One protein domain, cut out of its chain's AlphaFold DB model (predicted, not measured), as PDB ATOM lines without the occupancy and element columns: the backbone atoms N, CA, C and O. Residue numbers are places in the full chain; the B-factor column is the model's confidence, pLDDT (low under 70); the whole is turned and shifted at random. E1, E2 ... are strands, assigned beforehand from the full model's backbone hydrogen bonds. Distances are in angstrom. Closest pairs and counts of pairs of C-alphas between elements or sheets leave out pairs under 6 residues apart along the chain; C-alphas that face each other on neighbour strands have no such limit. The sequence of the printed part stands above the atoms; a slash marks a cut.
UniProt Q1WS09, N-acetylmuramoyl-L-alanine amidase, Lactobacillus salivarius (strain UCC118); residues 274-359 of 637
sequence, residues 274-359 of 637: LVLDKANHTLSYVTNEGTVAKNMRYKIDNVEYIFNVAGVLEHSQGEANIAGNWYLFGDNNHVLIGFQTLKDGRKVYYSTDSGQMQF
ATOM      1  N   LEU A 274      18.166  44.583  64.750       93.12
ATOM      2  CA  LEU A 274      17.164  43.585  64.384       93.12
ATOM      3  C   LEU A 274      17.257  43.227  62.903       93.12
ATOM      4  O   LEU A 274      17.347  44.091  62.033       93.12
ATOM      5  N   VAL A 275      17.196  41.936  62.625       92.06
ATOM      6  CA  VAL A 275      17.282  41.366  61.289       92.06
ATOM      7  C   VAL A 275      16.000  40.604  61.002       92.06
ATOM      8  O   VAL A 275      15.589  39.759  61.798       92.06
ATOM      9  N   LEU A 276      15.393  40.896  59.852       92.19
ATOM     10  CA  LEU A 276      14.252  40.159  59.328       92.19
ATOM     11  C   LEU A 276      14.725  38.871  58.648       92.19
ATOM     12  O   LEU A 276      15.433  38.907  57.641       92.19
ATOM     13  N   ASP A 277      14.269  37.734  59.160       89.94
ATOM     14  CA  ASP A 277      14.222  36.495  58.396       89.94
ATOM     15  C   ASP A 277      13.006  36.551  57.468       89.94
ATOM     16  O   ASP A 277      11.861  36.402  57.895       89.94
ATOM     17  N   LYS A 278      13.265  36.783  56.181       88.19
ATOM     18  CA  LYS A 278      12.220  36.923  55.162       88.19
ATOM     19  C   LYS A 278      11.446  35.637  54.906       88.19
ATOM     20  O   LYS A 278      10.299  35.715  54.491       88.19
ATOM     21  N   ALA A 279      12.070  34.475  55.099       88.69
ATOM     22  CA  ALA A 279      11.430  33.197  54.806       88.69
ATOM     23  C   ALA A 279      10.419  32.834  55.895       88.69
ATOM     24  O   ALA A 279       9.330  32.350  55.599       88.69
ATOM     25  N   ASN A 280      10.780  33.107  57.148       90.44
ATOM     26  CA  ASN A 280       9.947  32.792  58.306       90.44
ATOM     27  C   ASN A 280       9.118  33.990  58.791       90.44
ATOM     28  O   ASN A 280       8.290  33.832  59.680       90.44
ATOM     29  N   HIS A 281       9.324  35.178  58.213       93.62
ATOM     30  CA  HIS A 281       8.715  36.435  58.649       93.62
ATOM     31  C   HIS A 281       8.975  36.741  60.128       93.62
ATOM     32  O   HIS A 281       8.102  37.238  60.820       93.62
ATOM     33  N   THR A 282      10.168  36.466  60.645       94.88
ATOM     34  CA  THR A 282      10.495  36.669  62.067       94.88
ATOM     35  C   THR A 282      11.646  37.644  62.247       94.88
ATOM     36  O   THR A 282      12.522  37.731  61.389       94.88
ATOM     37  N   LEU A 283      11.690  38.343  63.382       94.81
ATOM     38  CA  LEU A 283      12.829  39.189  63.741       94.81
ATOM     39  C   LEU A 283      13.759  38.480  64.719       94.81
ATOM     40  O   LEU A 283      13.311  37.913  65.711       94.81
ATOM     41  N   SER A 284      15.057  38.595  64.479       93.56
ATOM     42  CA  SER A 284      16.115  38.201  65.411       93.56
ATOM     43  C   SER A 284      16.997  39.399  65.717       93.56
ATOM     44  O   SER A 284      17.172  40.270  64.869       93.56
ATOM     45  N   TYR A 285      17.582  39.457  66.911       93.75
ATOM     46  CA  TYR A 285      18.530  40.516  67.253       93.75
ATOM     47  C   TYR A 285      19.962  40.006  67.189       93.75
ATOM     48  O   TYR A 285      20.294  38.976  67.778       93.75
ATOM     49  N   VAL A 286      20.810  40.749  66.490       93.44
ATOM     50  CA  VAL A 286      22.250  40.520  66.453       93.44
ATOM     51  C   VAL A 286      22.881  41.417  67.504       93.44
ATOM     52  O   VAL A 286      22.777  42.640  67.424       93.44
ATOM     53  N   THR A 287      23.520  40.815  68.501       92.25
ATOM     54  CA  THR A 287      24.114  41.522  69.634       92.25
ATOM     55  C   THR A 287      25.291  42.400  69.210       92.25
ATOM     56  O   THR A 287      25.765  42.349  68.071       92.25
ATOM     57  N   ASN A 288      25.798  43.223  70.128       89.31
ATOM     58  CA  ASN A 288      26.976  44.057  69.869       89.31
ATOM     59  C   ASN A 288      28.243  43.221  69.610       89.31
ATOM     60  O   ASN A 288      29.176  43.675  68.947       89.31
ATOM     61  N   GLU A 289      28.250  41.969  70.063       87.19
ATOM     62  CA  GLU A 289      29.295  40.978  69.811       87.19
ATOM     63  C   GLU A 289      29.146  40.289  68.437       87.19
ATOM     64  O   GLU A 289      30.016  39.516  68.041       87.19
ATOM     65  N   GLY A 290      28.071  40.575  67.690       87.56
ATOM     66  CA  GLY A 290      27.802  40.027  66.354       87.56
ATOM     67  C   GLY A 290      27.071  38.682  66.345       87.56
ATOM     68  O   GLY A 290      26.854  38.114  65.276       87.56
ATOM     69  N   THR A 291      26.688  38.162  67.514       90.69
ATOM     70  CA  THR A 291      25.967  36.889  67.639       90.69
ATOM     71  C   THR A 291      24.459  37.089  67.715       90.69
ATOM     72  O   THR A 291      24.002  38.093  68.243       90.69
ATOM     73  N   VAL A 292      23.662  36.134  67.244       91.69
ATOM     74  CA  VAL A 292      22.196  36.189  67.373       91.69
ATOM     75  C   VAL A 292      21.764  35.875  68.813       91.69
ATOM     76  O   VAL A 292      22.153  34.843  69.362       91.69
ATOM     77  N   ALA A 293      20.942  36.739  69.412       92.94
ATOM     78  CA  ALA A 293      20.335  36.520  70.724       92.94
ATOM     79  C   ALA A 293      19.351  35.341  70.666       92.94
ATOM     80  O   ALA A 293      18.396  35.355  69.889       92.94
ATOM     81  N   LYS A 294      19.587  34.302  71.474       92.38
ATOM     82  CA  LYS A 294      18.828  33.045  71.436       92.38
ATOM     83  C   LYS A 294      18.607  32.502  72.840       92.38
ATOM     84  O   LYS A 294      19.562  32.388  73.604       92.38
ATOM     85  N   ASN A 295      17.363  32.127  73.145       93.50
ATOM     86  CA  ASN A 295      16.932  31.612  74.447       93.50
ATOM     87  C   ASN A 295      17.330  32.530  75.616       93.50
ATOM     88  O   ASN A 295      17.929  32.087  76.597       93.50
ATOM     89  N   MET A 296      17.071  33.832  75.479       94.31
ATOM     90  CA  MET A 296      17.534  34.829  76.441       94.31
ATOM     91  C   MET A 296      16.662  36.085  76.468       94.31
ATOM     92  O   MET A 296      15.943  36.390  75.518       94.31
ATOM     93  N   ARG A 297      16.798  36.849  77.553       95.75
ATOM     94  CA  ARG A 297      16.382  38.253  77.633       95.75
ATOM     95  C   ARG A 297      17.559  39.134  77.225       95.75
ATOM     96  O   ARG A 297      18.670  38.917  77.707       95.75
ATOM     97  N   TYR A 298      17.333  40.106  76.348       94.31
ATOM     98  CA  TYR A 298      18.363  41.046  75.903       94.31
ATOM     99  C   TYR A 298      17.844  42.482  75.977       94.31
ATOM    100  O   TYR A 298      16.698  42.748  75.621       94.31
ATOM    101  N   LYS A 299      18.684  43.413  76.439       93.50
ATOM    102  CA  LYS A 299      18.333  44.836  76.532       93.50
ATOM    103  C   LYS A 299      18.763  45.590  75.280       93.50
ATOM    104  O   LYS A 299      19.944  45.590  74.948       93.50
ATOM    105  N   ILE A 300      17.819  46.264  74.636       92.12
ATOM    106  CA  ILE A 300      18.049  47.162  73.500       92.12
ATOM    107  C   ILE A 300      17.524  48.535  73.927       92.12
ATOM    108  O   ILE A 300      16.375  48.638  74.344       92.12
ATOM    109  N   ASP A 301      18.377  49.562  73.922       88.38
ATOM    110  CA  ASP A 301      18.045  50.921  74.388       88.38
ATOM    111  C   ASP A 301      17.349  50.957  75.765       88.38
ATOM    112  O   ASP A 301      16.365  51.658  75.984       88.38
ATOM    113  N   ASN A 302      17.874  50.169  76.714       89.06
ATOM    114  CA  ASN A 302      17.351  49.965  78.075       89.06
ATOM    115  C   ASN A 302      15.981  49.271  78.189       89.06
ATOM    116  O   ASN A 302      15.515  49.061  79.310       89.06
ATOM    117  N   VAL A 303      15.374  48.840  77.083       92.69
ATOM    118  CA  VAL A 303      14.153  48.024  77.081       92.69
ATOM    119  C   VAL A 303      14.528  46.550  76.939       92.69
ATOM    120  O   VAL A 303      15.362  46.186  76.114       92.69
ATOM    121  N   GLU A 304      13.954  45.692  77.780       94.88
ATOM    122  CA  GLU A 304      14.221  44.252  77.760       94.88
ATOM    123  C   GLU A 304      13.272  43.525  76.800       94.88
ATOM    124  O   GLU A 304      12.054  43.666  76.897       94.88
ATOM    125  N   TYR A 305      13.843  42.715  75.912       95.44
ATOM    126  CA  TYR A 305      13.130  41.907  74.927       95.44
ATOM    127  C   TYR A 305      13.448  40.421  75.116       95.44
ATOM    128  O   TYR A 305      14.564  40.062  75.507       95.44
ATOM    129  N   ILE A 306      12.475  39.552  74.837       96.56
ATOM    130  CA  ILE A 306      12.610  38.096  74.970       96.56
ATOM    131  C   ILE A 306      12.851  37.488  73.589       96.56
ATOM    132  O   ILE A 306      12.087  37.726  72.655       96.56
ATOM    133  N   PHE A 307      13.908  36.682  73.475       95.81
ATOM    134  CA  PHE A 307      14.221  35.899  72.285       95.81
ATOM    135  C   PHE A 307      14.094  34.415  72.605       95.81
ATOM    136  O   PHE A 307      14.777  33.899  73.497       95.81
ATOM    137  N   ASN A 308      13.235  33.725  71.859       94.75
ATOM    138  CA  ASN A 308      12.896  32.332  72.123       94.75
ATOM    139  C   ASN A 308      14.046  31.361  71.789       94.75
ATOM    140  O   ASN A 308      15.141  31.752  71.369       94.75
ATOM    141  N   VAL A 309      13.795  30.057  71.932       92.19
ATOM    142  CA  VAL A 309      14.780  28.999  71.641       92.19
ATOM    143  C   VAL A 309      15.254  28.957  70.190       92.19
ATOM    144  O   VAL A 309      16.268  28.325  69.928       92.19
ATOM    145  N   ALA A 310      14.565  29.609  69.252       89.75
ATOM    146  CA  ALA A 310      14.995  29.771  67.864       89.75
ATOM    147  C   ALA A 310      15.736  31.101  67.618       89.75
ATOM    148  O   ALA A 310      16.371  31.251  66.580       89.75
ATOM    149  N   GLY A 311      15.732  32.026  68.585       92.00
ATOM    150  CA  GLY A 311      16.294  33.375  68.459       92.00
ATOM    151  C   GLY A 311      15.324  34.383  67.848       92.00
ATOM    152  O   GLY A 311      15.748  35.432  67.367       92.00
ATOM    153  N   VAL A 312      14.030  34.062  67.843       94.94
ATOM    154  CA  VAL A 312      12.962  34.940  67.356       94.94
ATOM    155  C   VAL A 312      12.486  35.834  68.495       94.94
ATOM    156  O   VAL A 312      12.264  35.350  69.606       94.94
ATOM    157  N   LEU A 313      12.340  37.124  68.205       96.62
ATOM    158  CA  LEU A 313      11.771  38.124  69.096       96.62
ATOM    159  C   LEU A 313      10.300  37.815  69.373       96.62
ATOM    160  O   LEU A 313       9.497  37.737  68.447       96.62
ATOM    161  N   GLU A 314       9.946  37.701  70.648       96.50
ATOM    162  CA  GLU A 314       8.561  37.542  71.080       96.50
ATOM    163  C   GLU A 314       7.874  38.904  71.224       96.50
ATOM    164  O   GLU A 314       8.380  39.795  71.913       96.50
ATOM    165  N   HIS A 315       6.713  39.072  70.587       95.06
ATOM    166  CA  HIS A 315       5.914  40.291  70.703       95.06
ATOM    167  C   HIS A 315       4.428  40.013  70.446       95.06
ATOM    168  O   HIS A 315       4.067  39.139  69.657       95.06
ATOM    169  N   SER A 316       3.549  40.771  71.104       93.88
ATOM    170  CA  SER A 316       2.106  40.718  70.856       93.88
ATOM    171  C   SER A 316       1.741  41.313  69.489       93.88
ATOM    172  O   SER A 316       2.502  42.087  68.908       93.88
ATOM    173  N   GLN A 317       0.551  40.985  68.981       95.62
ATOM    174  CA  GLN A 317       0.056  41.569  67.735       95.62
ATOM    175  C   GLN A 317      -0.024  43.102  67.804       95.62
ATOM    176  O   GLN A 317      -0.510  43.663  68.788       95.62
ATOM    177  N   GLY A 318       0.332  43.765  66.704       95.44
ATOM    178  CA  GLY A 318       0.191  45.207  66.523       95.44
ATOM    179  C   GLY A 318       1.492  45.917  66.170       95.44
ATOM    180  O   GLY A 318       2.533  45.299  65.945       95.44
ATOM    181  N   GLU A 319       1.403  47.243  66.074       96.50
ATOM    182  CA  GLU A 319       2.564  48.094  65.828       96.50
ATOM    183  C   GLU A 319       3.482  48.120  67.056       96.50
ATOM    184  O   GLU A 319       3.022  48.285  68.186       96.50
ATOM    185  N   ALA A 320       4.788  48.003  66.825       95.19
ATOM    186  CA  ALA A 320       5.808  48.043  67.863       95.19
ATOM    187  C   ALA A 320       6.970  48.940  67.436       95.19
ATOM    188  O   ALA A 320       7.547  48.736  66.366       95.19
ATOM    189  N   ASN A 321       7.338  49.908  68.280       94.44
ATOM    190  CA  ASN A 321       8.581  50.656  68.120       94.44
ATOM    191  C   ASN A 321       9.695  49.957  68.906       94.44
ATOM    192  O   ASN A 321       9.631  49.849  70.130       94.44
ATOM    193  N   ILE A 322      10.701  49.464  68.192       93.94
ATOM    194  CA  ILE A 322      11.828  48.732  68.759       93.94
ATOM    195  C   ILE A 322      13.100  49.398  68.252       93.94
ATOM    196  O   ILE A 322      13.350  49.431  67.043       93.94
ATOM    197  N   ALA A 323      13.892  49.941  69.178       89.19
ATOM    198  CA  ALA A 323      15.120  50.679  68.874       89.19
ATOM    199  C   ALA A 323      14.905  51.779  67.813       89.19
ATOM    200  O   ALA A 323      15.609  51.848  66.803       89.19
ATOM    201  N   GLY A 324      13.841  52.574  67.977       90.38
ATOM    202  CA  GLY A 324      13.486  53.674  67.077       90.38
ATOM    203  C   GLY A 324      12.820  53.259  65.761       90.38
ATOM    204  O   GLY A 324      12.396  54.129  65.004       90.38
ATOM    205  N   ASN A 325      12.676  51.960  65.488       94.62
ATOM    206  CA  ASN A 325      12.109  51.450  64.242       94.62
ATOM    207  C   ASN A 325      10.736  50.817  64.475       94.62
ATOM    208  O   ASN A 325      10.549  50.060  65.424       94.62
ATOM    209  N   TRP A 326       9.783  51.111  63.593       97.19
ATOM    210  CA  TRP A 326       8.423  50.580  63.674       97.19
ATOM    211  C   TRP A 326       8.279  49.278  62.890       97.19
ATOM    212  O   TRP A 326       8.631  49.231  61.715       97.19
ATOM    213  N   TYR A 327       7.693  48.263  63.518       97.62
ATOM    214  CA  TYR A 327       7.364  46.961  62.932       97.62
ATOM    215  C   TYR A 327       5.884  46.650  63.172       97.62
ATOM    216  O   TYR A 327       5.289  47.195  64.102       97.62
ATOM    217  N   LEU A 328       5.297  45.766  62.365       97.69
ATOM    218  CA  LEU A 328       3.930  45.282  62.560       97.69
ATOM    219  C   LEU A 328       3.939  43.784  62.840       97.69
ATOM    220  O   LEU A 328       4.237  42.994  61.950       97.69
ATOM    221  N   PHE A 329       3.588  43.394  64.061       97.44
ATOM    222  CA  PHE A 329       3.498  41.993  64.457       97.44
ATOM    223  C   PHE A 329       2.096  41.434  64.199       97.44
ATOM    224  O   PHE A 329       1.088  42.036  64.575       97.44
ATOM    225  N   GLY A 330       2.045  40.273  63.556       95.56
ATOM    226  CA  GLY A 330       0.870  39.420  63.433       95.56
ATOM    227  C   GLY A 330       0.894  38.281  64.454       95.56
ATOM    228  O   GLY A 330       1.459  38.402  65.540       95.56
ATOM    229  N   ASP A 331       0.259  37.165  64.102       94.50
ATOM    230  CA  ASP A 331       0.245  35.951  64.921       94.50
ATOM    231  C   ASP A 331       1.615  35.270  65.008       94.50
ATOM    232  O   ASP A 331       2.441  35.379  64.104       94.50
ATOM    233  N   ASN A 332       1.833  34.508  66.085       91.94
ATOM    234  CA  ASN A 332       3.004  33.637  66.265       91.94
ATOM    235  C   ASN A 332       4.363  34.349  66.100       91.94
ATOM    236  O   ASN A 332       5.324  33.749  65.624       91.94
ATOM    237  N   ASN A 333       4.455  35.619  66.516       93.62
ATOM    238  CA  ASN A 333       5.648  36.469  66.387       93.62
ATOM    239  C   ASN A 333       6.061  36.782  64.937       93.62
ATOM    240  O   ASN A 333       7.186  37.231  64.701       93.62
ATOM    241  N   HIS A 334       5.178  36.555  63.962       95.56
ATOM    242  CA  HIS A 334       5.446  36.940  62.585       95.56
ATOM    243  C   HIS A 334       5.351  38.456  62.413       95.56
ATOM    244  O   HIS A 334       4.501  39.113  63.010       95.56
ATOM    245  N   VAL A 335       6.189  39.007  61.547       97.31
ATOM    246  CA  VAL A 335       6.213  40.413  61.166       97.31
ATOM    247  C   VAL A 335       5.632  40.559  59.770       97.31
ATOM    248  O   VAL A 335       6.062  39.913  58.812       97.31
ATOM    249  N   LEU A 336       4.631  41.424  59.665       97.50
ATOM    250  CA  LEU A 336       3.968  41.766  58.420       97.50
ATOM    251  C   LEU A 336       4.805  42.797  57.654       97.50
ATOM    252  O   LEU A 336       5.327  43.752  58.225       97.50
ATOM    253  N   ILE A 337       4.917  42.590  56.344       97.50
ATOM    254  CA  ILE A 337       5.702  43.416  55.419       97.50
ATOM    255  C   ILE A 337       4.839  43.867  54.236       97.50
ATOM    256  O   ILE A 337       3.716  43.399  54.056       97.50
ATOM    257  N   GLY A 338       5.357  44.775  53.417       97.75
ATOM    258  CA  GLY A 338       4.647  45.349  52.280       97.75
ATOM    259  C   GLY A 338       3.571  46.357  52.691       97.75
ATOM    260  O   GLY A 338       3.609  46.926  53.784       97.75
ATOM    261  N   PHE A 339       2.608  46.590  51.794       98.06
ATOM    262  CA  PHE A 339       1.465  47.463  52.058       98.06
ATOM    263  C   PHE A 339       0.509  46.833  53.066       98.06
ATOM    264  O   PHE A 339       0.039  45.715  52.870       98.06
ATOM    265  N   GLN A 340       0.183  47.580  54.115       97.94
ATOM    266  CA  GLN A 340      -0.704  47.145  55.189       97.94
ATOM    267  C   GLN A 340      -1.761  48.215  55.447       97.94
ATOM    268  O   GLN A 340      -1.471  49.409  55.396       97.94
ATOM    269  N   THR A 341      -2.993  47.786  55.722       97.00
ATOM    270  CA  THR A 341      -4.040  48.675  56.243       97.00
ATOM    271  C   THR A 341      -4.179  48.409  57.731       97.00
ATOM    272  O   THR A 341      -4.543  47.307  58.139       97.00
ATOM    273  N   LEU A 342      -3.840  49.407  58.537       96.06
ATOM    274  CA  LEU A 342      -3.872  49.321  59.990       96.06
ATOM    275  C   LEU A 342      -5.306  49.465  60.516       96.06
ATOM    276  O   LEU A 342      -6.210  49.905  59.806       96.06
ATOM    277  N   LYS A 343      -5.520  49.106  61.789       92.62
ATOM    278  CA  LYS A 343      -6.850  49.141  62.431       92.62
ATOM    279  C   LYS A 343      -7.472  50.542  62.472       92.62
ATOM    280  O   LYS A 343      -8.690  50.659  62.509       92.62
ATOM    281  N   ASP A 344      -6.646  51.585  62.459       94.25
ATOM    282  CA  ASP A 344      -7.068  52.990  62.407       94.25
ATOM    283  C   ASP A 344      -7.343  53.498  60.974       94.25
ATOM    284  O   ASP A 344      -7.649  54.671  60.778       94.25
ATOM    285  N   GLY A 345      -7.239  52.622  59.968       95.25
ATOM    286  CA  GLY A 345      -7.486  52.929  58.561       95.25
ATOM    287  C   GLY A 345      -6.273  53.464  57.798       95.25
ATOM    288  O   GLY A 345      -6.363  53.621  56.576       95.25
ATOM    289  N   ARG A 346      -5.128  53.716  58.453       96.50
ATOM    290  CA  ARG A 346      -3.905  54.125  57.744       96.50
ATOM    291  C   ARG A 346      -3.449  53.019  56.797       96.50
ATOM    292  O   ARG A 346      -3.284  51.869  57.200       96.50
ATOM    293  N   LYS A 347      -3.169  53.385  55.545       98.00
ATOM    294  CA  LYS A 347      -2.375  52.554  54.633       98.00
ATOM    295  C   LYS A 347      -0.908  52.894  54.842       98.00
ATOM    296  O   LYS A 347      -0.536  54.045  54.654       98.00
ATOM    297  N   VAL A 348      -0.093  51.926  55.223       98.38
ATOM    298  CA  VAL A 348       1.345  52.094  55.480       98.38
ATOM    299  C   VAL A 348       2.131  51.067  54.675       98.38
ATOM    300  O   VAL A 348       1.549  50.132  54.122       98.38
ATOM    301  N   TYR A 349       3.451  51.222  54.608       98.44
ATOM    302  CA  TYR A 349       4.326  50.237  53.979       98.44
ATOM    303  C   TYR A 349       5.458  49.840  54.923       98.44
ATOM    304  O   TYR A 349       6.207  50.697  55.389       98.44
ATOM    305  N   TYR A 350       5.602  48.542  55.173       98.12
ATOM    306  CA  TYR A 350       6.730  47.961  55.897       98.12
ATOM    307  C   TYR A 350       7.708  47.348  54.894       98.12
ATOM    308  O   TYR A 350       7.313  46.594  54.009       98.12
ATOM    309  N   SER A 351       8.992  47.672  55.006       96.62
ATOM    310  CA  SER A 351      10.024  47.198  54.084       96.62
ATOM    311  C   SER A 351      10.046  45.675  54.008       96.62
ATOM    312  O   SER A 351      10.118  44.995  55.028       96.62
ATOM    313  N   THR A 352      10.062  45.127  52.798       94.88
ATOM    314  CA  THR A 352      10.254  43.690  52.570       94.88
ATOM    315  C   THR A 352      11.684  43.227  52.862       94.88
ATOM    316  O   THR A 352      11.948  42.026  52.923       94.88
ATOM    317  N   ASP A 353      12.619  44.165  53.044       91.06
ATOM    318  CA  ASP A 353      14.015  43.881  53.370       91.06
ATOM    319  C   ASP A 353      14.287  43.855  54.870       91.06
ATOM    320  O   ASP A 353      15.000  42.974  55.344       91.06
ATOM    321  N   SER A 354      13.722  44.809  55.611       92.44
ATOM    322  CA  SER A 354      13.999  44.988  57.041       92.44
ATOM    323  C   SER A 354      12.784  44.791  57.943       92.44
ATOM    324  O   SER A 354      12.948  44.696  59.153       92.44
ATOM    325  N   GLY A 355      11.571  44.759  57.394       95.12
ATOM    326  CA  GLY A 355      10.324  44.742  58.161       95.12
ATOM    327  C   GLY A 355       9.942  46.093  58.765       95.12
ATOM    328  O   GLY A 355       8.958  46.175  59.488       95.12
ATOM    329  N   GLN A 356      10.706  47.152  58.484       97.19
ATOM    330  CA  GLN A 356      10.534  48.465  59.109       97.19
ATOM    331  C   GLN A 356       9.551  49.345  58.335       97.19
ATOM    332  O   GLN A 356       9.630  49.420  57.102       97.19
ATOM    333  N   MET A 357       8.687  50.075  59.042       98.31
ATOM    334  CA  MET A 357       7.776  51.057  58.446       98.31
ATOM    335  C   MET A 357       8.559  52.116  57.672       98.31
ATOM    336  O   MET A 357       9.605  52.592  58.118       98.31
ATOM    337  N   GLN A 358       8.058  52.479  56.499       98.31
ATOM    338  CA  GLN A 358       8.666  53.475  55.635       98.31
ATOM    339  C   GLN A 358       7.980  54.838  55.763       98.31
ATOM    340  O   GLN A 358       6.790  54.940  56.047       98.31
ATOM    341  N   PHE A 359       8.764  55.888  55.520       97.25
ATOM    342  CA  PHE A 359       8.388  57.291  55.696       97.25
ATOM    343  C   PHE A 359       8.906  58.127  54.524       97.25
ATOM    344  O   PHE A 359       9.942  57.805  53.939       97.25
TER     345      PHE A 359
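AT A GLANCE: This is residues 274 to 359 of the 637 residues of the protein "N-acetylmuramoyl-L-alanine amidase" of Lactobacillus salivarius (strain UCC118) (UniProt Q1WS09). Four small two-stranded hairpins follow one another along a winding chain, each a separate sheet, with no larger sheet to join them. Hairpins E3-E4 and E7-E8 lie toward the two ends of the longest axis, E1-E2 and E5-E6 lie between them, and the loop after E6 folds back beside that strand. The printed part has 86 residues with no named helix and eight named strands, E1 to E8 in order, each sheet antiparallel; the class is all strand, though under half of the residues, 37 of 86, are in named strands. The whole is compact, with a radius of gyration of the C-alphas of 12.6 A and spans of 38 by 27 by 21 A.

HOW THE PARTS SIT: E1, residues 274 to 277, and E2, residues 282 to 286, form an antiparallel hairpin with 138 degrees between their directions; N 275 and O 284 are within hydrogen-bond range at 2.8 A. E3, residues 296 to 300, and E4, residues 303 to 307, form the next hairpin, at 145 degrees, with N 298 and O 305 at 2.9 A. The closest C-alphas of E2 and E4, those of Ser 284 and Phe 307, are 7.5 A apart. E5, residues 318 to 322, and E6, residues 325 to 329, form a hairpin at 149 degrees, with N 320 and O 327 at 2.9 A. The closest C-alphas of E3 and E5, those of Ile 300 and Ile 322, are 8.0 A apart. Residues 328 to 329 of E6 also pair, antiparallel, with residues 335 to 336. E7, residues 338 to 341, and E8, residues 347 to 350, form the last hairpin, at 149 degrees, with N 338 and O 350 at 2.7 A. The closest C-alphas of E6 and E8, those of Tyr 327 and Tyr 350, are 7.1 A apart. Among the pairs that are apart are E1 and E5, E2 and E6, and E4 and E8.

IN THESE COORDINATES: E1 begins at C-alpha 274, (17.164, 43.585, 64.384), and is 9.7 A long from first to last C-alpha. E2 is 13.1 A, E3 12.7 A and E4 13.0 A long. E5, 12.4 A, begins at C-alpha 318, (0.191, 45.207, 66.523). E6 is 12.8 A and E7 10.1 A long. E8, 10.3 A, ends at C-alpha 350, (6.730, 47.961, 55.897).

THE WHOLE: The C-alphas of Glu 289 and Gly 345 are the two farthest apart, at 40.3 A. The printed part has no cut. The links inside the four hairpins are tight, the other three are short, and no link is long. The mean pLDDT of the printed part is 94.2, and no printed residue is under 70.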